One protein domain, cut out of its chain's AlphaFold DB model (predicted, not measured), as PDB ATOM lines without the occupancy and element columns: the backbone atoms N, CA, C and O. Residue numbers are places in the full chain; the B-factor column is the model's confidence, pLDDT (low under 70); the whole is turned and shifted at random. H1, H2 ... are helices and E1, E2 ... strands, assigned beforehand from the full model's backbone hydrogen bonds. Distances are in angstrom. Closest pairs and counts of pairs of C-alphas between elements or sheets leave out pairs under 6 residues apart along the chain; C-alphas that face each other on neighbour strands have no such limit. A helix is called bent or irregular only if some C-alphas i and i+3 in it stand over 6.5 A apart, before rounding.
ATOM      1  N   ARG A 719      48.498 -14.679 -19.545       85.25
ATOM      2  CA  ARG A 719      48.998 -14.562 -20.906       85.25
ATOM      3  C   ARG A 719      48.385 -15.649 -21.767       85.25
ATOM      4  O   ARG A 719      48.431 -16.823 -21.417       85.25
ATOM      5  N   TRP A 720      47.852 -15.229 -22.903       85.56
ATOM      6  CA  TRP A 720      47.469 -16.131 -23.971       85.56
ATOM      7  C   TRP A 720      48.715 -16.409 -24.802       85.56
ATOM      8  O   TRP A 720      49.272 -15.482 -25.385       85.56
ATOM      9  N   ASN A 721      49.208 -17.640 -24.818       83.38
ATOM     10  CA  ASN A 721      50.322 -18.010 -25.673       83.38
ATOM     11  C   ASN A 721      49.791 -18.588 -26.993       83.38
ATOM     12  O   ASN A 721      49.383 -19.748 -26.989       83.38
ATOM     13  N   PRO A 722      49.806 -17.839 -28.112       76.38
ATOM     14  CA  PRO A 722      49.350 -18.357 -29.399       76.38
ATOM     15  C   PRO A 722      50.325 -19.378 -30.009       76.38
ATOM     16  O   PRO A 722      49.962 -20.054 -30.961       76.38
ATOM     17  N   SER A 723      51.558 -19.488 -29.490       70.56
ATOM     18  CA  SER A 723      52.625 -20.290 -30.100       70.56
ATOM     19  C   SER A 723      52.619 -21.767 -29.704       70.56
ATOM     20  O   SER A 723      53.453 -22.515 -30.207       70.56
ATOM     21  N   MET A 724      51.765 -22.200 -28.767       66.25
ATOM     22  CA  MET A 724      51.620 -23.635 -28.501       66.25
ATOM     23  C   MET A 724      50.822 -24.253 -29.651       66.25
ATOM     24  O   MET A 724      49.644 -23.957 -29.845       66.25
ATOM     25  N   THR A 725      51.542 -25.030 -30.456       53.88
ATOM     26  CA  THR A 725      51.148 -25.537 -31.766       53.88
ATOM     27  C   THR A 725      50.028 -26.573 -31.709       53.88
ATOM     28  O   THR A 725      49.950 -27.397 -30.799       53.88
ATOM     29  N   TYR A 726      49.224 -26.524 -32.771       54.72
ATOM     30  CA  TYR A 726      48.116 -27.380 -33.212       54.72
ATOM     31  C   TYR A 726      48.094 -28.828 -32.663       54.72
ATOM     32  O   TYR A 726      47.043 -29.287 -32.238       54.72
ATOM     33  N   GLY A 727      49.229 -29.534 -32.581       58.41
ATOM     34  CA  GLY A 727      49.280 -30.956 -32.194       58.41
ATOM     35  C   GLY A 727      48.752 -31.299 -30.790       58.41
ATOM     36  O   GLY A 727      48.041 -32.286 -30.639       58.41
ATOM     37  N   ALA A 728      49.026 -30.479 -29.766       55.88
ATOM     38  CA  ALA A 728      48.503 -30.710 -28.406       55.88
ATOM     39  C   ALA A 728      47.049 -30.228 -28.228       55.88
ATOM     40  O   ALA A 728      46.362 -30.627 -27.292       55.88
ATOM     41  N   VAL A 729      46.594 -29.353 -29.127       55.84
ATOM     42  CA  VAL A 729      45.295 -28.671 -29.086       55.84
ATOM     43  C   VAL A 729      44.229 -29.454 -29.869       55.84
ATOM     44  O   VAL A 729      43.074 -29.516 -29.449       55.84
ATOM     45  N   VAL A 730      44.614 -30.094 -30.978       57.16
ATOM     46  CA  VAL A 730      43.735 -30.929 -31.815       57.16
ATOM     47  C   VAL A 730      43.276 -32.179 -31.065       57.16
ATOM     48  O   VAL A 730      42.098 -32.513 -31.130       57.16
ATOM     49  N   ALA A 731      44.148 -32.797 -30.261       58.41
ATOM     50  CA  ALA A 731      43.779 -33.935 -29.414       58.41
ATOM     51  C   ALA A 731      42.705 -33.595 -28.358       58.41
ATOM     52  O   ALA A 731      42.017 -34.488 -27.873       58.41
ATOM     53  N   SER A 732      42.534 -32.310 -28.010       53.53
ATOM     54  CA  SER A 732      41.526 -31.843 -27.051       53.53
ATOM     55  C   SER A 732      40.343 -31.103 -27.691       53.53
ATOM     56  O   SER A 732      39.525 -30.544 -26.961       53.53
ATOM     57  N   GLY A 733      40.271 -31.014 -29.027       59.78
ATOM     58  CA  GLY A 733      39.249 -30.230 -29.739       59.78
ATOM     59  C   GLY A 733      39.286 -28.715 -29.462       59.78
ATOM     60  O   GLY A 733      38.275 -28.031 -29.630       59.78
ATOM     61  N   GLY A 734      40.422 -28.188 -28.987       60.19
ATOM     62  CA  GLY A 734      40.575 -26.793 -28.563       60.19
ATOM     63  C   GLY A 734      40.902 -25.820 -29.704       60.19
ATOM     64  O   GLY A 734      41.238 -26.208 -30.818       60.19
ATOM     65  N   MET A 735      40.834 -24.515 -29.426       65.75
ATOM     66  CA  MET A 735      41.338 -23.461 -30.327       65.75
ATOM     67  C   MET A 735      42.856 -23.258 -30.142       65.75
ATOM     68  O   MET A 735      43.317 -23.354 -29.003       65.75
ATOM     69  N   PRO A 736      43.632 -22.899 -31.189       69.75
ATOM     70  CA  PRO A 736      45.075 -22.676 -31.080       69.75
ATOM     71  C   PRO A 736      45.453 -21.649 -30.005       69.75
ATOM     72  O   PRO A 736      45.012 -20.496 -30.041       69.75
ATOM     73  N   GLY A 737      46.311 -22.070 -29.077       75.38
ATOM     74  CA  GLY A 737      46.880 -21.245 -28.015       75.38
ATOM     75  C   GLY A 737      46.554 -21.740 -26.606       75.38
ATOM     76  O   GLY A 737      45.704 -22.602 -26.401       75.38
ATOM     77  N   THR A 738      47.277 -21.221 -25.611       81.12
ATOM     78  CA  THR A 738      47.133 -21.671 -24.219       81.12
ATOM     79  C   THR A 738      47.125 -20.521 -23.223       81.12
ATOM     80  O   THR A 738      47.970 -19.625 -23.285       81.12
ATOM     81  N   LEU A 739      46.199 -20.554 -22.263       81.75
ATOM     82  CA  LEU A 739      46.157 -19.607 -21.152       81.75
ATOM     83  C   LEU A 739      47.122 -20.042 -20.033       81.75
ATOM     84  O   LEU A 739      46.947 -21.096 -19.419       81.75
ATOM     85  N   ASP A 740      48.126 -19.212 -19.742       82.44
ATOM     86  CA  ASP A 740      49.126 -19.432 -18.687       82.44
ATOM     87  C   ASP A 740      49.425 -18.139 -17.911       82.44
ATOM     88  O   ASP A 740      49.138 -17.033 -18.353       82.44
ATOM     89  N   THR A 741      50.050 -18.251 -16.744       77.00
ATOM     90  CA  THR A 741      50.525 -17.111 -15.943       77.00
ATOM     91  C   THR A 741      51.855 -16.540 -16.436       77.00
ATOM     92  O   THR A 741      52.155 -15.368 -16.198       77.00
ATOM     93  N   THR A 742      52.673 -17.338 -17.136       72.06
ATOM     94  CA  THR A 742      54.055 -16.966 -17.486       72.06
ATOM     95  C   THR A 742      54.313 -16.835 -18.984       72.06
ATOM     96  O   THR A 742      55.244 -16.127 -19.377       72.06
ATOM     97  N   GLY A 743      53.490 -17.467 -19.825       65.44
ATOM     98  CA  GLY A 743      53.698 -17.536 -21.275       65.44
ATOM     99  C   GLY A 743      54.941 -18.344 -21.665       65.44
ATOM    100  O   GLY A 743      55.460 -18.164 -22.760       65.44
ATOM    101  N   ARG A 744      55.458 -19.178 -20.753       65.50
ATOM    102  CA  ARG A 744      56.647 -20.027 -20.926       65.50
ATOM    103  C   ARG A 744      56.325 -21.453 -20.498       65.50
ATOM    104  O   ARG A 744      56.966 -22.012 -19.610       65.50
ATOM    105  N   LEU A 745      55.276 -22.010 -21.085       59.91
ATOM    106  CA  LEU A 745      54.940 -23.403 -20.848       59.91
ATOM    107  C   LEU A 745      55.969 -24.299 -21.552       59.91
ATOM    108  O   LEU A 745      56.186 -24.115 -22.751       59.91
ATOM    109  N   PRO A 746      56.601 -25.256 -20.848       61.31
ATOM    110  CA  PRO A 746      57.294 -26.342 -21.524       61.31
ATOM    111  C   PRO A 746      56.272 -27.131 -22.354       61.31
ATOM    112  O   PRO A 746      55.119 -27.270 -21.944       61.31
ATOM    113  N   ALA A 747      56.692 -27.665 -23.502       57.25
ATOM    114  CA  ALA A 747      55.816 -28.356 -24.456       57.25
ATOM    115  C   ALA A 747      55.020 -29.546 -23.865       57.25
ATOM    116  O   ALA A 747      54.061 -29.991 -24.479       57.25
ATOM    117  N   ARG A 748      55.398 -30.041 -22.674       60.69
ATOM    118  CA  ARG A 748      54.776 -31.169 -21.953       60.69
ATOM    119  C   ARG A 748      53.990 -30.772 -20.693       60.69
ATOM    120  O   ARG A 748      53.732 -31.620 -19.846       60.69
ATOM    121  N   ALA A 749      53.675 -29.492 -20.490       63.53
ATOM    122  CA  ALA A 749      52.863 -29.106 -19.336       63.53
ATOM    123  C   ALA A 749      51.447 -29.702 -19.452       63.53
ATOM    124  O   ALA A 749      50.883 -29.639 -20.544       63.53
ATOM    125  N   PRO A 750      50.862 -30.240 -18.367       71.38
ATOM    126  CA  PRO A 750      49.498 -30.746 -18.407       71.38
ATOM    127  C   PRO A 750      48.537 -29.597 -18.738       71.38
ATOM    128  O   PRO A 750      48.618 -28.498 -18.164       71.38
ATOM    129  N   LEU A 751      47.706 -29.846 -19.748       72.50
ATOM    130  CA  LEU A 751      46.689 -28.933 -20.244       72.50
ATOM    131  C   LEU A 751      45.322 -29.529 -19.923       72.50
ATOM    132  O   LEU A 751      45.025 -30.655 -20.322       72.50
ATOM    133  N   HIS A 752      44.463 -28.745 -19.284       72.19
ATOM    134  CA  HIS A 752      43.051 -29.065 -19.185       72.19
ATOM    135  C   HIS A 752      42.361 -28.514 -20.432       72.19
ATOM    136  O   HIS A 752      42.319 -27.304 -20.669       72.19
ATOM    137  N   GLY A 753      41.857 -29.434 -21.258       63.16
ATOM    138  CA  GLY A 753      41.156 -29.128 -22.507       63.16
ATOM    139  C   GLY A 753      39.651 -28.885 -22.352       63.16
ATOM    140  O   GLY A 753      38.996 -28.505 -23.318       63.16
ATOM    141  N   HIS A 754      39.086 -29.098 -21.159       65.19
ATOM    142  CA  HIS A 754      37.646 -28.995 -20.933       65.19
ATOM    143  C   HIS A 754      37.306 -28.421 -19.550       65.19
ATOM    144  O   HIS A 754      38.018 -28.629 -18.572       65.19
ATOM    145  N   HIS A 755      36.181 -27.705 -19.460       67.12
ATOM    146  CA  HIS A 755      35.495 -27.455 -18.193       67.12
ATOM    147  C   HIS A 755      34.201 -28.261 -18.171       67.12
ATOM    148  O   HIS A 755      33.457 -28.268 -19.150       67.12
ATOM    149  N   VAL A 756      33.892 -28.810 -16.999       69.62
ATOM    150  CA  VAL A 756      32.619 -29.482 -16.698       69.62
ATOM    151  C   VAL A 756      31.526 -28.521 -16.213       69.62
ATOM    152  O   VAL A 756      30.389 -28.932 -16.020       69.62
ATOM    153  N   TRP A 757      31.818 -27.223 -16.025       71.94
ATOM    154  CA  TRP A 757      30.807 -26.277 -15.527       71.94
ATOM    155  C   TRP A 757      29.543 -26.136 -16.395       71.94
ATOM    156  O   TRP A 757      28.474 -25.953 -15.811       71.94
ATOM    157  N   PRO A 758      29.600 -26.266 -17.737       71.06
ATOM    158  CA  PRO A 758      28.409 -26.304 -18.584       71.06
ATOM    159  C   PRO A 758      27.446 -27.416 -18.185       71.06
ATOM    160  O   PRO A 758      26.237 -27.209 -18.196       71.06
ATOM    161  N   GLN A 759      27.966 -28.567 -17.753       70.56
ATOM    162  CA  GLN A 759      27.154 -29.677 -17.265       70.56
ATOM    163  C   GLN A 759      26.349 -29.278 -16.022       70.56
ATOM    164  O   GLN A 759      25.193 -29.671 -15.894       70.56
ATOM    165  N   TYR A 760      26.907 -28.433 -15.142       67.56
ATOM    166  CA  TYR A 760      26.190 -27.900 -13.973       67.56
ATOM    167  C   TYR A 760      25.024 -26.977 -14.345       67.56
ATOM    168  O   TYR A 760      24.265 -26.579 -13.463       67.56
ATOM    169  N   VAL A 761      24.896 -26.610 -15.622       65.19
ATOM    170  CA  VAL A 761      23.888 -25.672 -16.132       65.19
ATOM    171  C   VAL A 761      23.142 -26.213 -17.359       65.19
ATOM    172  O   VAL A 761      22.489 -25.462 -18.077       65.19
ATOM    173  N   GLY A 762      23.202 -27.530 -17.591       65.31
ATOM    174  CA  GLY A 762      22.437 -28.207 -18.641       65.31
ATOM    175  C   GLY A 762      23.033 -28.115 -20.050       65.31
ATOM    176  O   GLY A 762      22.322 -28.396 -21.015       65.31
ATOM    177  N   GLY A 763      24.303 -27.725 -20.156       69.31
ATOM    178  CA  GLY A 763      25.121 -27.777 -21.366       69.31
ATOM    179  C   GLY A 763      25.782 -29.145 -21.602       69.31
ATOM    180  O   GLY A 763      25.517 -30.095 -20.861       69.31
ATOM    181  N   PRO A 764      26.651 -29.269 -22.624       68.06
ATOM    182  CA  PRO A 764      27.354 -30.516 -22.932       68.06
ATOM    183  C   PRO A 764      28.275 -30.952 -21.781       68.06
ATOM    184  O   PRO A 764      28.735 -30.123 -20.993       68.06
ATOM    185  N   SER A 765      28.571 -32.256 -21.707       66.50
ATOM    186  CA  SER A 765      29.422 -32.869 -20.665       66.50
ATOM    187  C   SER A 765      30.823 -32.255 -20.591       66.50
ATOM    188  O   SER A 765      31.416 -32.164 -19.517       66.50
ATOM    189  N   ALA A 766      31.327 -31.775 -21.726       64.75
ATOM    190  CA  ALA A 766      32.551 -31.009 -21.831       64.75
ATOM    191  C   ALA A 766      32.332 -29.823 -22.775       64.75
ATOM    192  O   ALA A 766      31.835 -29.975 -23.891       64.75
ATOM    193  N   GLN A 767      32.735 -28.627 -22.348       63.75
ATOM    194  CA  GLN A 767      32.926 -27.514 -23.273       63.75
ATOM    195  C   GLN A 767      34.314 -27.641 -23.905       63.75
ATOM    196  O   GLN A 767      35.290 -27.624 -23.150       63.75
ATOM    197  N   PRO A 768      34.428 -27.717 -25.248       58.56
ATOM    198  CA  PRO A 768      35.715 -27.602 -25.916       58.56
ATOM    199  C   PRO A 768      36.242 -26.196 -25.638       58.56
ATOM    200  O   PRO A 768      35.665 -25.190 -26.068       58.56
ATOM    201  N   LEU A 769      37.273 -26.115 -24.804       62.84
ATOM    202  CA  LEU A 769      37.840 -24.854 -24.355       62.84
ATOM    203  C   LEU A 769      39.139 -24.532 -25.075       62.84
ATOM    204  O   LEU A 769      39.808 -25.375 -25.667       62.84
ATOM    205  N   MET A 770      39.517 -23.262 -24.944       68.12
ATOM    206  CA  MET A 770      40.917 -22.858 -24.887       68.12
ATOM    207  C   MET A 770      41.757 -23.865 -24.085       68.12
ATOM    208  O   MET A 770      41.358 -24.235 -22.984       68.12
ATOM    209  N   SER A 771      42.931 -24.271 -24.570       72.75
ATOM    210  CA  SER A 771      43.852 -25.028 -23.719       72.75
ATOM    211  C   SER A 771      44.242 -24.151 -22.524       72.75
ATOM    212  O   SER A 771      44.705 -23.020 -22.692       72.75
ATOM    213  N   ILE A 772      44.030 -24.621 -21.297       78.25
ATOM    214  CA  ILE A 772      44.434 -23.902 -20.082       78.25
ATOM    215  C   ILE A 772      45.438 -24.773 -19.349       78.25
ATOM    216  O   ILE A 772      45.248 -25.978 -19.216       78.25
ATOM    217  N   ARG A 773      46.505 -24.168 -18.831       81.00
ATOM    218  CA  ARG A 773      47.390 -24.878 -17.906       81.00
ATOM    219  C   ARG A 773      46.596 -25.342 -16.684       81.00
ATOM    220  O   ARG A 773      45.983 -24.498 -16.028       81.00
ATOM    221  N   ASP A 774      46.708 -26.614 -16.308       78.94
ATOM    222  CA  ASP A 774      46.007 -27.212 -15.157       78.94
ATOM    223  C   ASP A 774      46.039 -26.342 -13.904       78.94
ATOM    224  O   ASP A 774      45.020 -26.094 -13.269       78.94
ATOM    225  N   THR A 775      47.210 -25.806 -13.557       78.06
ATOM    226  CA  THR A 775      47.338 -24.987 -12.349       78.06
ATOM    227  C   THR A 775      46.530 -23.697 -12.441       78.06
ATOM    228  O   THR A 775      45.911 -23.307 -11.458       78.06
ATOM    229  N   VAL A 776      46.481 -23.036 -13.599       80.69
ATOM    230  CA  VAL A 776      45.655 -21.833 -13.808       80.69
ATOM    231  C   VAL A 776      44.179 -22.207 -13.786       80.69
ATOM    232  O   VAL A 776      43.363 -21.513 -13.180       80.69
ATOM    233  N   HIS A 777      43.844 -23.328 -14.408       82.19
ATOM    234  CA  HIS A 777      42.485 -23.829 -14.487       82.19
ATOM    235  C   HIS A 777      41.910 -24.170 -13.108       82.19
ATOM    236  O   HIS A 777      40.892 -23.598 -12.713       82.19
ATOM    237  N   ILE A 778      42.608 -25.002 -12.337       79.56
ATOM    238  CA  ILE A 778      42.183 -25.487 -11.019       79.56
ATOM    239  C   ILE A 778      42.280 -24.388  -9.955       79.56
ATOM    240  O   ILE A 778      41.362 -24.232  -9.157       79.56
ATOM    241  N   SER A 779      43.368 -23.609  -9.915       76.38
ATOM    242  CA  SER A 779      43.590 -22.658  -8.810       76.38
ATOM    243  C   SER A 779      42.934 -21.293  -9.009       76.38
ATOM    244  O   SER A 779      42.683 -20.593  -8.029       76.38
ATOM    245  N   PHE A 780      42.655 -20.896 -10.254       82.12
ATOM    246  CA  PHE A 780      42.133 -19.564 -10.555       82.12
ATOM    247  C   PHE A 780      40.770 -19.615 -11.236       82.12
ATOM    248  O   PHE A 780      39.815 -19.023 -10.728       82.12
ATOM    249  N   ILE A 781      40.652 -20.330 -12.358       83.50
ATOM    250  CA  ILE A 781      39.412 -20.323 -13.142       83.50
ATOM    251  C   ILE A 781      38.290 -21.037 -12.382       83.50
ATOM    252  O   ILE A 781      37.226 -20.454 -12.225       83.50
ATOM    253  N   HIS A 782      38.524 -22.233 -11.834       83.31
ATOM    254  CA  HIS A 782      37.504 -22.991 -11.098       83.31
ATOM    255  C   HIS A 782      36.904 -22.219  -9.904       83.31
ATOM    256  O   HIS A 782      35.682 -22.057  -9.871       83.31
ATOM    257  N   PRO A 783      37.696 -21.690  -8.948       80.12
ATOM    258  CA  PRO A 783      37.144 -20.993  -7.788       80.12
ATOM    259  C   PRO A 783      36.421 -19.701  -8.165       80.12
ATOM    260  O   PRO A 783      35.352 -19.412  -7.628       80.12
ATOM    261  N   SER A 784      36.984 -18.922  -9.095       83.75
ATOM    262  CA  SER A 784      36.387 -17.644  -9.490       83.75
ATOM    263  C   SER A 784      35.125 -17.833 -10.331       83.75
ATOM    264  O   SER A 784      34.134 -17.143 -10.092       83.75
ATOM    265  N   LEU A 785      35.115 -18.810 -11.238       87.12
ATOM    266  CA  LEU A 785      33.943 -19.149 -12.032       87.12
ATOM    267  C   LEU A 785      32.824 -19.734 -11.175       87.12
ATOM    268  O   LEU A 785      31.685 -19.289 -11.281       87.12
ATOM    269  N   HIS A 786      33.146 -20.662 -10.271       86.81
ATOM    270  CA  HIS A 786      32.158 -21.220  -9.352       86.81
ATOM    271  C   HIS A 786      31.557 -20.137  -8.446       86.81
ATOM    272  O   HIS A 786      30.343 -20.105  -8.264       86.81
ATOM    273  N   ALA A 787      32.368 -19.209  -7.926       76.81
ATOM    274  CA  ALA A 787      31.872 -18.097  -7.115       76.81
ATOM    275  C   ALA A 787      30.904 -17.190  -7.893       76.81
ATOM    276  O   ALA A 787      29.891 -16.760  -7.338       76.81
ATOM    277  N   VAL A 788      31.192 -16.921  -9.172       85.62
ATOM    278  CA  VAL A 788      30.295 -16.161 -10.052       85.62
ATOM    279  C   VAL A 788      28.998 -16.927 -10.287       85.62
ATOM    280  O   VAL A 788      27.933 -16.394  -9.992       85.62
ATOM    281  N   MET A 789      29.079 -18.185 -10.724       90.12
ATOM    282  CA  MET A 789      27.902 -19.015 -10.985       90.12
ATOM    283  C   MET A 789      27.021 -19.168  -9.743       90.12
ATOM    284  O   MET A 789      25.805 -19.032  -9.833       90.12
ATOM    285  N   LYS A 790      27.627 -19.396  -8.572       89.69
ATOM    286  CA  LYS A 790      26.910 -19.536  -7.305       89.69
ATOM    287  C   LYS A 790      26.255 -18.231  -6.880       89.69
ATOM    288  O   LYS A 790      25.107 -18.239  -6.456       89.69
ATOM    289  N   GLY A 791      26.953 -17.106  -7.036       81.12
ATOM    290  CA  GLY A 791      26.374 -15.786  -6.800       81.12
ATOM    291  C   GLY A 791      25.160 -15.516  -7.689       81.12
ATOM    292  O   GLY A 791      24.164 -14.979  -7.210       81.12
ATOM    293  N   THR A 792      25.215 -15.931  -8.956       87.44
ATOM    294  CA  THR A 792      24.092 -15.802  -9.892       87.44
ATOM    295  C   THR A 792      22.940 -16.739  -9.551       87.44
ATOM    296  O   THR A 792      21.801 -16.286  -9.544       87.44
ATOM    297  N   ALA A 793      23.213 -18.000  -9.209       90.81
ATOM    298  CA  ALA A 793      22.184 -18.944  -8.775       90.81
ATOM    299  C   ALA A 793      21.444 -18.432  -7.528       90.81
ATOM    300  O   ALA A 793      20.219 -18.380  -7.533       90.81
ATOM    301  N   ILE A 794      22.175 -17.937  -6.520       87.75
ATOM    302  CA  ILE A 794      21.589 -17.340  -5.305       87.75
ATOM    303  C   ILE A 794      20.707 -16.136  -5.647       87.75
ATOM    304  O   ILE A 794      19.624 -15.991  -5.086       87.75
ATOM    305  N   ALA A 795      21.134 -15.289  -6.588       80.19
ATOM    306  CA  ALA A 795      20.329 -14.155  -7.041       80.19
ATOM    307  C   ALA A 795      19.020 -14.580  -7.738       80.19
ATOM    308  O   ALA A 795      18.077 -13.799  -7.772       80.19
ATOM    309  N   MET A 796      18.951 -15.811  -8.251       91.50
ATOM    310  CA  MET A 796      17.758 -16.415  -8.861       91.50
ATOM    311  C   MET A 796      16.921 -17.232  -7.861       91.50
ATOM    312  O   MET A 796      16.002 -17.933  -8.272       91.50
ATOM    313  N   GLY A 797      17.246 -17.184  -6.564       89.88
ATOM    314  CA  GLY A 797      16.588 -18.002  -5.537       89.88
ATOM    315  C   GLY A 797      16.989 -19.480  -5.565       89.88
ATOM    316  O   GLY A 797      16.316 -20.311  -4.966       89.88
ATOM    317  N   GLN A 798      18.078 -19.809  -6.259       94.12
ATOM    318  CA  GLN A 798      18.608 -21.161  -6.410       94.12
ATOM    319  C   GLN A 798      19.940 -21.305  -5.660       94.12
ATOM    320  O   GLN A 798      20.526 -20.337  -5.179       94.12
ATOM    321  N   ASP A 799      20.463 -22.522  -5.567       92.25
ATOM    322  CA  ASP A 799      21.809 -22.773  -5.049       92.25
ATOM    323  C   ASP A 799      22.499 -23.799  -5.941       92.25
ATOM    324  O   ASP A 799      21.847 -24.638  -6.557       92.25
ATOM    325  N   ILE A 800      23.824 -23.739  -6.002       88.75
ATOM    326  CA  ILE A 800      24.626 -24.706  -6.747       88.75
ATOM    327  C   ILE A 800      25.845 -25.133  -5.937       88.75
ATOM    328  O   ILE A 800      26.391 -24.393  -5.111       88.75
ATOM    329  N   THR A 801      26.299 -26.350  -6.198       87.62
ATOM    330  CA  THR A 801      27.518 -26.926  -5.634       87.62
ATOM    331  C   THR A 801      28.482 -27.305  -6.753       87.62
ATOM    332  O   THR A 801      28.169 -27.199  -7.938       87.62
ATOM    333  N   THR A 802      29.686 -27.734  -6.394       81.44
ATOM    334  CA  THR A 802      30.672 -28.254  -7.349       81.44
ATOM    335  C   THR A 802      30.387 -29.698  -7.786       81.44
ATOM    336  O   THR A 802      31.088 -30.208  -8.654       81.44
ATOM    337  N   SER A 803      29.382 -30.373  -7.211       80.75
ATOM    338  CA  SER A 803      29.042 -31.761  -7.548       80.75
ATOM    339  C   SER A 803      28.005 -31.829  -8.673       80.75
ATOM    340  O   SER A 803      26.905 -31.298  -8.533       80.75
ATOM    341  N   THR A 804      28.326 -32.509  -9.778       67.69
ATOM    342  CA  THR A 804      27.439 -32.662 -10.955       67.69
ATOM    343  C   THR A 804      26.113 -33.331 -10.605       67.69
ATOM    344  O   THR A 804      25.094 -33.004 -11.204       67.69
ATOM    345  N   THR A 805      26.111 -34.221  -9.613       81.12
ATOM    346  CA  THR A 805      24.953 -35.025  -9.197       81.12
ATOM    347  C   THR A 805      24.154 -34.403  -8.054       81.12
ATOM    348  O   THR A 805      23.172 -34.977  -7.594       81.12
ATOM    349  N   SER A 806      24.551 -33.222  -7.572       86.31
ATOM    350  CA  SER A 806      23.846 -32.532  -6.493       86.31
ATOM    351  C   SER A 806      22.403 -32.201  -6.906       86.31
ATOM    352  O   SER A 806      22.228 -31.501  -7.908       86.31
ATOM    353  N   PRO A 807      21.374 -32.559  -6.107       89.12
ATOM    354  CA  PRO A 807      19.979 -32.195  -6.383       89.12
ATOM    355  C   PRO A 807      19.782 -30.692  -6.609       89.12
ATOM    356  O   PRO A 807      18.985 -30.282  -7.444       89.12
ATOM    357  N   LYS A 808      20.584 -29.861  -5.929       89.69
ATOM    358  CA  LYS A 808      20.612 -28.402  -6.118       89.69
ATOM    359  C   LYS A 808      21.001 -27.984  -7.541       89.69
ATOM    360  O   LYS A 808      20.393 -27.081  -8.101       89.69
ATOM    361  N   ASN A 809      21.971 -28.673  -8.146       87.25
ATOM    362  CA  ASN A 809      22.389 -28.389  -9.517       87.25
ATOM    363  C   ASN A 809      21.302 -28.836 -10.500       87.25
ATOM    364  O   ASN A 809      20.986 -28.090 -11.416       87.25
ATOM    365  N   ILE A 810      20.665 -29.989 -10.268       86.31
ATOM    366  CA  ILE A 810      19.529 -30.463 -11.078       86.31
ATOM    367  C   ILE A 810      18.367 -29.457 -11.024       86.31
ATOM    368  O   ILE A 810      17.830 -29.090 -12.068       86.31
ATOM    369  N   ALA A 811      18.029 -28.954  -9.833       89.50
ATOM    370  CA  ALA A 811      17.000 -27.932  -9.645       89.50
ATOM    371  C   ALA A 811      17.361 -26.607 -10.335       89.50
ATOM    372  O   ALA A 811      16.535 -26.039 -11.045       89.50
ATOM    373  N   PHE A 812      18.612 -26.153 -10.208       91.75
ATOM    374  CA  PHE A 812      19.092 -24.964 -10.910       91.75
ATOM    375  C   PHE A 812      19.009 -25.123 -12.433       91.75
ATOM    376  O   PHE A 812      18.555 -24.207 -13.115       91.75
ATOM    377  N   ILE A 813      19.390 -26.289 -12.965       87.25
ATOM    378  CA  ILE A 813      19.290 -26.616 -14.394       87.25
ATOM    379  C   ILE A 813      17.833 -26.587 -14.856       87.25
ATOM    380  O   ILE A 813      17.533 -26.008 -15.899       87.25
ATOM    381  N   ALA A 814      16.924 -27.197 -14.096       87.50
ATOM    382  CA  ALA A 814      15.498 -27.165 -14.399       87.50
ATOM    383  C   ALA A 814      14.965 -25.722 -14.405       87.50
ATOM    384  O   ALA A 814      14.265 -25.335 -15.338       87.50
ATOM    385  N   HIS A 815      15.378 -24.901 -13.434       90.56
ATOM    386  CA  HIS A 815      15.003 -23.488 -13.320       90.56
ATOM    387  C   HIS A 815      15.447 -22.660 -14.531       90.56
ATOM    388  O   HIS A 815      14.629 -22.001 -15.168       90.56
ATOM    389  N   ILE A 816      16.727 -22.725 -14.912       87.94
ATOM    390  CA  ILE A 816      17.236 -21.980 -16.079       87.94
ATOM    391  C   ILE A 816      16.716 -22.531 -17.415       87.94
ATOM    392  O   ILE A 816      16.730 -21.810 -18.409       87.94
ATOM    393  N   LYS A 817      16.262 -23.791 -17.476       83.31
ATOM    394  CA  LYS A 817      15.567 -24.335 -18.656       83.31
ATOM    395  C   LYS A 817      14.118 -23.854 -18.738       83.31
ATOM    396  O   LYS A 817      13.663 -23.552 -19.837       83.31
ATOM    397  N   GLY A 818      13.429 -23.768 -17.600       84.56
ATOM    398  CA  GLY A 818      12.038 -23.320 -17.508       84.56
ATOM    399  C   GLY A 818      11.853 -21.806 -17.649       84.56
ATOM    400  O   GLY A 818      10.775 -21.367 -18.035       84.56
ATOM    401  N   ASP A 819      12.891 -21.005 -17.384       85.56
ATOM    402  CA  ASP A 819      12.815 -19.541 -17.426       85.56
ATOM    403  C   ASP A 819      13.861 -18.914 -18.364       85.56
ATOM    404  O   ASP A 819      15.049 -18.780 -18.046       85.56
ATOM    405  N   MET A 820      13.386 -18.444 -19.522       78.12
ATOM    406  CA  MET A 820      14.214 -17.797 -20.544       78.12
ATOM    407  C   MET A 820      14.917 -16.525 -20.040       78.12
ATOM    408  O   MET A 820      16.039 -16.231 -20.461       78.12
ATOM    409  N   ARG A 821      14.308 -15.755 -19.129       73.81
ATOM    410  CA  ARG A 821      14.911 -14.518 -18.603       73.81
ATOM    411  C   ARG A 821      16.096 -14.847 -17.709       73.81
ATOM    412  O   ARG A 821      17.168 -14.265 -17.879       73.81
ATOM    413  N   HIS A 822      15.933 -15.813 -16.809       85.12
ATOM    414  CA  HIS A 822      17.025 -16.285 -15.959       85.12
ATOM    415  C   HIS A 822      18.134 -16.956 -16.771       85.12
ATOM    416  O   HIS A 822      19.314 -16.748 -16.482       85.12
ATOM    417  N   ARG A 823      17.786 -17.656 -17.854       81.31
ATOM    418  CA  ARG A 823      18.755 -18.197 -18.812       81.31
ATOM    419  C   ARG A 823      19.599 -17.111 -19.477       81.31
ATOM    420  O   ARG A 823      20.825 -17.212 -19.484       81.31
ATOM    421  N   LEU A 824      18.967 -16.061 -20.005       74.44
ATOM    422  CA  LEU A 824      19.661 -14.929 -20.632       74.44
ATOM    423  C   LEU A 824      20.527 -14.162 -19.627       74.44
ATOM    424  O   LEU A 824      21.658 -13.797 -19.948       74.44
ATOM    425  N   LEU A 825      20.034 -13.965 -18.400       77.81
ATOM    426  CA  LEU A 825      20.803 -13.359 -17.313       77.81
ATOM    427  C   LEU A 825      22.047 -14.193 -16.988       77.81
ATOM    428  O   LEU A 825      23.153 -13.655 -16.931       77.81
ATOM    429  N   PHE A 826      21.886 -15.507 -16.826       84.44
ATOM    430  CA  PHE A 826      22.991 -16.415 -16.545       84.44
ATOM    431  C   PHE A 826      24.025 -16.413 -17.684       84.44
ATOM    432  O   PHE A 826      25.217 -16.223 -17.438       84.44
ATOM    433  N   ALA A 827      23.582 -16.504 -18.942       80.06
ATOM    434  CA  ALA A 827      24.443 -16.395 -20.121       80.06
ATOM    435  C   ALA A 827      25.186 -15.047 -20.189       80.06
ATOM    436  O   ALA A 827      26.378 -15.000 -20.515       80.06
ATOM    437  N   GLY A 828      24.512 -13.949 -19.833       73.44
ATOM    438  CA  GLY A 828      25.093 -12.612 -19.738       73.44
ATOM    439  C   GLY A 828      26.184 -12.520 -18.670       73.44
ATOM    440  O   GLY A 828      27.270 -12.006 -18.946       73.44
ATOM    441  N   VAL A 829      25.951 -13.083 -17.480       78.88
ATOM    442  CA  VAL A 829      26.955 -13.134 -16.406       78.88
ATOM    443  C   VAL A 829      28.166 -13.971 -16.819       78.88
ATOM    444  O   VAL A 829      29.301 -13.528 -16.637       78.88
ATOM    445  N   MET A 830      27.948 -15.135 -17.433       85.06
ATOM    446  CA  MET A 830      29.031 -15.975 -17.951       85.06
ATOM    447  C   MET A 830      29.847 -15.238 -19.019       85.06
ATOM    448  O   MET A 830      31.077 -15.226 -18.970       85.06
ATOM    449  N   THR A 831      29.179 -14.537 -19.934       78.38
ATOM    450  CA  THR A 831      29.837 -13.685 -20.939       78.38
ATOM    451  C   THR A 831      30.659 -12.579 -20.280       78.38
ATOM    452  O   THR A 831      31.810 -12.354 -20.660       78.38
ATOM    453  N   GLY A 832      30.115 -11.926 -19.249       73.88
ATOM    454  CA  GLY A 832      30.812 -10.911 -18.460       73.88
ATOM    455  C   GLY A 832      32.051 -11.455 -17.746       73.88
ATOM    456  O   GLY A 832      33.100 -10.808 -17.765       73.88
ATOM    457  N   TYR A 833      31.971 -12.661 -17.180       86.44
ATOM    458  CA  TYR A 833      33.109 -13.338 -16.558       86.44
ATOM    459  C   TYR A 833      34.247 -13.557 -17.561       86.44
ATOM    460  O   TYR A 833      35.378 -13.130 -17.314       86.44
ATOM    461  N   TYR A 834      33.955 -14.144 -18.725       83.00
ATOM    462  CA  TYR A 834      34.979 -14.400 -19.741       83.00
ATOM    463  C   TYR A 834      35.505 -13.114 -20.397       83.00
ATOM    464  O   TYR A 834      36.693 -13.035 -20.703       83.00
ATOM    465  N   ALA A 835      34.686 -12.067 -20.539       75.75
ATOM    466  CA  ALA A 835      35.156 -10.743 -20.953       75.75
ATOM    467  C   ALA A 835      36.117 -10.125 -19.918       75.75
ATOM    468  O   ALA A 835      37.142  -9.542 -20.282       75.75
ATOM    469  N   GLY A 836      35.832 -10.300 -18.624       77.62
ATOM    470  CA  GLY A 836      36.724  -9.914 -17.531       77.62
ATOM    471  C   GLY A 836      38.045 -10.684 -17.557       77.62
ATOM    472  O   GLY A 836      39.113 -10.074 -17.453       77.62
ATOM    473  N   LEU A 837      37.984 -12.002 -17.772       83.69
ATOM    474  CA  LEU A 837      39.154 -12.868 -17.928       83.69
ATOM    475  C   LEU A 837      40.009 -12.446 -19.134       83.69
ATOM    476  O   LEU A 837      41.232 -12.324 -19.036       83.69
ATOM    477  N   ASN A 838      39.363 -12.141 -20.257       82.69
ATOM    478  CA  ASN A 838      40.014 -11.633 -21.455       82.69
ATOM    479  C   ASN A 838      40.742 -10.299 -21.179       82.69
ATOM    480  O   ASN A 838      41.913 -10.129 -21.523       82.69
ATOM    481  N   ALA A 839      40.104  -9.380 -20.446       78.19
ATOM    482  CA  ALA A 839      40.684  -8.083 -20.092       78.19
ATOM    483  C   ALA A 839      41.942  -8.178 -19.204       78.19
ATOM    484  O   ALA A 839      42.776  -7.266 -19.223       78.19
ATOM    485  N   VAL A 840      42.103  -9.262 -18.437       81.12
ATOM    486  CA  VAL A 840      43.295  -9.512 -17.603       81.12
ATOM    487  C   VAL A 840      44.335 -10.413 -18.273       81.12
ATOM    488  O   VAL A 840      45.380 -10.670 -17.674       81.12
ATOM    489  N   THR A 841      44.099 -10.827 -19.520       82.38
ATOM    490  CA  THR A 841      45.002 -11.673 -20.311       82.38
ATOM    491  C   THR A 841      45.755 -10.838 -21.365       82.38
ATOM    492  O   THR A 841      45.260  -9.798 -21.812       82.38
ATOM    493  N   HIS A 842      46.998 -11.206 -21.706       82.88
ATOM    494  CA  HIS A 842      47.758 -10.580 -22.803       82.88
ATOM    495  C   HIS A 842      48.583 -11.582 -23.643       82.88
ATOM    496  O   HIS A 842      49.469 -12.229 -23.079       82.88
ATOM    497  N   PRO A 843      48.445 -11.605 -24.986       83.38
ATOM    498  CA  PRO A 843      47.363 -10.994 -25.768       83.38
ATOM    499  C   PRO A 843      45.972 -11.411 -25.270       83.38
ATOM    500  O   PRO A 843      45.851 -12.303 -24.433       83.38
ATOM    501  N   ALA A 844      44.941 -10.695 -25.713       82.31
ATOM    502  CA  ALA A 844      43.554 -11.032 -25.410       82.31
ATOM    503  C   ALA A 844      43.260 -12.494 -25.802       82.31
ATOM    504  O   ALA A 844      43.742 -12.967 -26.832       82.31
ATOM    505  N   ILE A 845      42.475 -13.196 -24.985       81.38
ATOM    506  CA  ILE A 845      41.924 -14.506 -25.334       81.38
ATOM    507  C   ILE A 845      41.015 -14.304 -26.557       81.38
ATOM    508  O   ILE A 845      40.132 -13.437 -26.510       81.38
ATOM    509  N   PRO A 846      41.186 -15.077 -27.643       77.00
ATOM    510  CA  PRO A 846      40.310 -14.998 -28.804       77.00
ATOM    511  C   PRO A 846      38.854 -15.226 -28.394       77.00
ATOM    512  O   PRO A 846      38.541 -16.215 -27.731       77.00
ATOM    513  N   ALA A 847      37.952 -14.338 -28.816       73.69
ATOM    514  CA  ALA A 847      36.530 -14.431 -28.483       73.69
ATOM    515  C   ALA A 847      35.899 -15.809 -28.789       73.69
ATOM    516  O   ALA A 847      35.169 -16.320 -27.935       73.69
ATOM    517  N   PRO A 848      36.218 -16.481 -29.919       71.56
ATOM    518  CA  PRO A 848      35.665 -17.806 -30.202       71.56
ATOM    519  C   PRO A 848      36.050 -18.877 -29.169       71.56
ATOM    520  O   PRO A 848      35.299 -19.832 -28.991       71.56
ATOM    521  N   ALA A 849      37.165 -18.704 -28.447       67.94
ATOM    522  CA  ALA A 849      37.674 -19.680 -27.482       67.94
ATOM    523  C   ALA A 849      36.850 -19.763 -26.182       67.94
ATOM    524  O   ALA A 849      36.968 -20.738 -25.444       67.94
ATOM    525  N   TYR A 850      36.011 -18.760 -25.896       72.31
ATOM    526  CA  TYR A 850      35.053 -18.801 -24.785       72.31
ATOM    527  C   TYR A 850      33.598 -18.651 -25.234       72.31
ATOM    528  O   TYR A 850      32.719 -19.241 -24.610       72.31
ATOM    529  N   LEU A 851      33.322 -17.920 -26.321       67.75
ATOM    530  CA  LEU A 851      31.953 -17.712 -26.796       67.75
ATOM    531  C   LEU A 851      31.298 -19.000 -27.290       67.75
ATOM    532  O   LEU A 851      30.148 -19.223 -26.929       67.75
ATOM    533  N   ARG A 852      32.015 -19.867 -28.032       65.69
ATOM    534  CA  ARG A 852      31.448 -21.141 -28.528       65.69
ATOM    535  C   ARG A 852      30.877 -21.968 -27.395       65.69
ATOM    536  O   ARG A 852      29.756 -22.453 -27.468       65.69
ATOM    537  N   GLY A 853      31.632 -22.070 -26.315       63.09
ATOM    538  CA  GLY A 853      31.205 -22.847 -25.182       63.09
ATOM    539  C   GLY A 853      30.074 -22.223 -24.380       63.09
ATOM    540  O   GLY A 853      29.174 -22.952 -23.998       63.09
ATOM    541  N   ILE A 854      30.030 -20.897 -24.209       69.38
ATOM    542  CA  ILE A 854      28.856 -20.230 -23.616       69.38
ATOM    543  C   ILE A 854      27.629 -20.470 -24.503       69.38
ATOM    544  O   ILE A 854      26.597 -20.888 -24.000       69.38
ATOM    545  N   SER A 855      27.748 -20.289 -25.823       65.50
ATOM    546  CA  SER A 855      26.639 -20.496 -26.760       65.50
ATOM    547  C   SER A 855      26.193 -21.955 -26.889       65.50
ATOM    548  O   SER A 855      25.022 -22.192 -27.149       65.50
ATOM    549  N   HIS A 856      27.091 -22.927 -26.701       63.09
ATOM    550  CA  HIS A 856      26.770 -24.359 -26.717       63.09
ATOM    551  C   HIS A 856      26.293 -24.880 -25.356       63.09
ATOM    552  O   HIS A 856      25.607 -25.894 -25.308       63.09
ATOM    553  N   SER A 857      26.604 -24.184 -24.256       59.81
ATOM    554  CA  SER A 857      26.129 -24.532 -22.904       59.81
ATOM    555  C   SER A 857      24.623 -24.364 -22.734       59.81
ATOM    556  O   SER A 857      24.046 -24.853 -21.770       59.81
ATOM    557  N   PHE A 858      23.984 -23.668 -23.667       62.25
ATOM    558  CA  PHE A 858      22.555 -23.445 -23.695       62.25
ATOM    559  C   PHE A 858      22.054 -24.096 -24.989       62.25
ATOM    560  O   PHE A 858      22.262 -23.497 -26.041       62.25
TER     561      PHE A 858
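Overview. This is residues 719 to 858 of the 861 residues of an uncharacterized protein of Geobacter sp (UniProt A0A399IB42). An elongated body has a small, strongly twisted sheet toward one end and the long helices H2 and H4 running opposite ways along its length. H2 begins over the sheet beside E3 and H5 packs over the same face, while H4 lies between H2 and H5, away from the sheet; H3 caps the far end and H1 only grazes the sheet. The printed part has 140 residues, in the order E1 H1 E2 E3 E4 H2 H3 H4 H5; the mixed sheet runs E1 E2 E4 E3, and the class is mixed, helices and strands. It is compact, with a radius of gyration of the C-alphas of 15.2 A and spans of 44 by 27 by 23 A.

Arrangement. E1, residues 719 to 721, is antiparallel to E2, residues 738 to 740, with N 719 and O 740 2.7 A apart. H1, residues 726 to 730, only grazes the sheet with residues 728 to 730. E3, residues 751 to 755, and E4, residues 767 to 773, form an antiparallel hairpin, with N 752 and O 772 2.9 A apart. E2 and E4 are parallel, with N 739 and O 771 2.9 A apart. H2, residues 774 to 795, is on the sheet at a height of 8.2 A, over E4; the two make two layers, a helix on one face of a sheet. H2 has a kink of 34 degrees near residue 781 and is only just irregular, C-alphas 779 and 782 being 6.51 A apart. H3, residues 807 to 818, and H4, residues 820 to 839, touch only at the corner; the closest C-alphas, of Ile 816 and Arg 823, are 4.9 A apart. Residues 785 to 792 of H2 touch residues 826 to 833 of H4, opposite ways at a shallow tilt of 34 degrees, only just short of steep; the closest C-alphas, of Thr 792 and Phe 826, are 6.8 A apart. H5, residues 848 to 856, forms a helical hairpin with H4; the closest C-alphas, of Tyr 834 and Tyr 850, are 6.7 A apart. H5 is on the same face as H2, at a height of 6.1 A. Every O i to N i+4 pair is within hydrogen-bond range in H1, H3 and H4; H2 has 16 of 18 and H5 4 of 5.

Along the chain. E1 begins at C-alpha 719, (48.998, -14.562, -20.906). E4 is 15.7 A long, H2 29.9 A, H3 16.3 A and H4 28.2 A. H2 ends at C-alpha 795, (20.329, -14.155, -7.041), and H5 at C-alpha 856, (26.770, -24.359, -26.717).

Size, cuts and confidence. The C-alphas farthest apart, of Pro 746 and Gly 818, are 45.5 A apart. The printed part has no cut. The links E3 to E4 and H2 to H3 are long. Mean pLDDT of the printed part is 75.7; 45 residues are under 70, among them 724 to 736, 760 to 770 and 851 to 858.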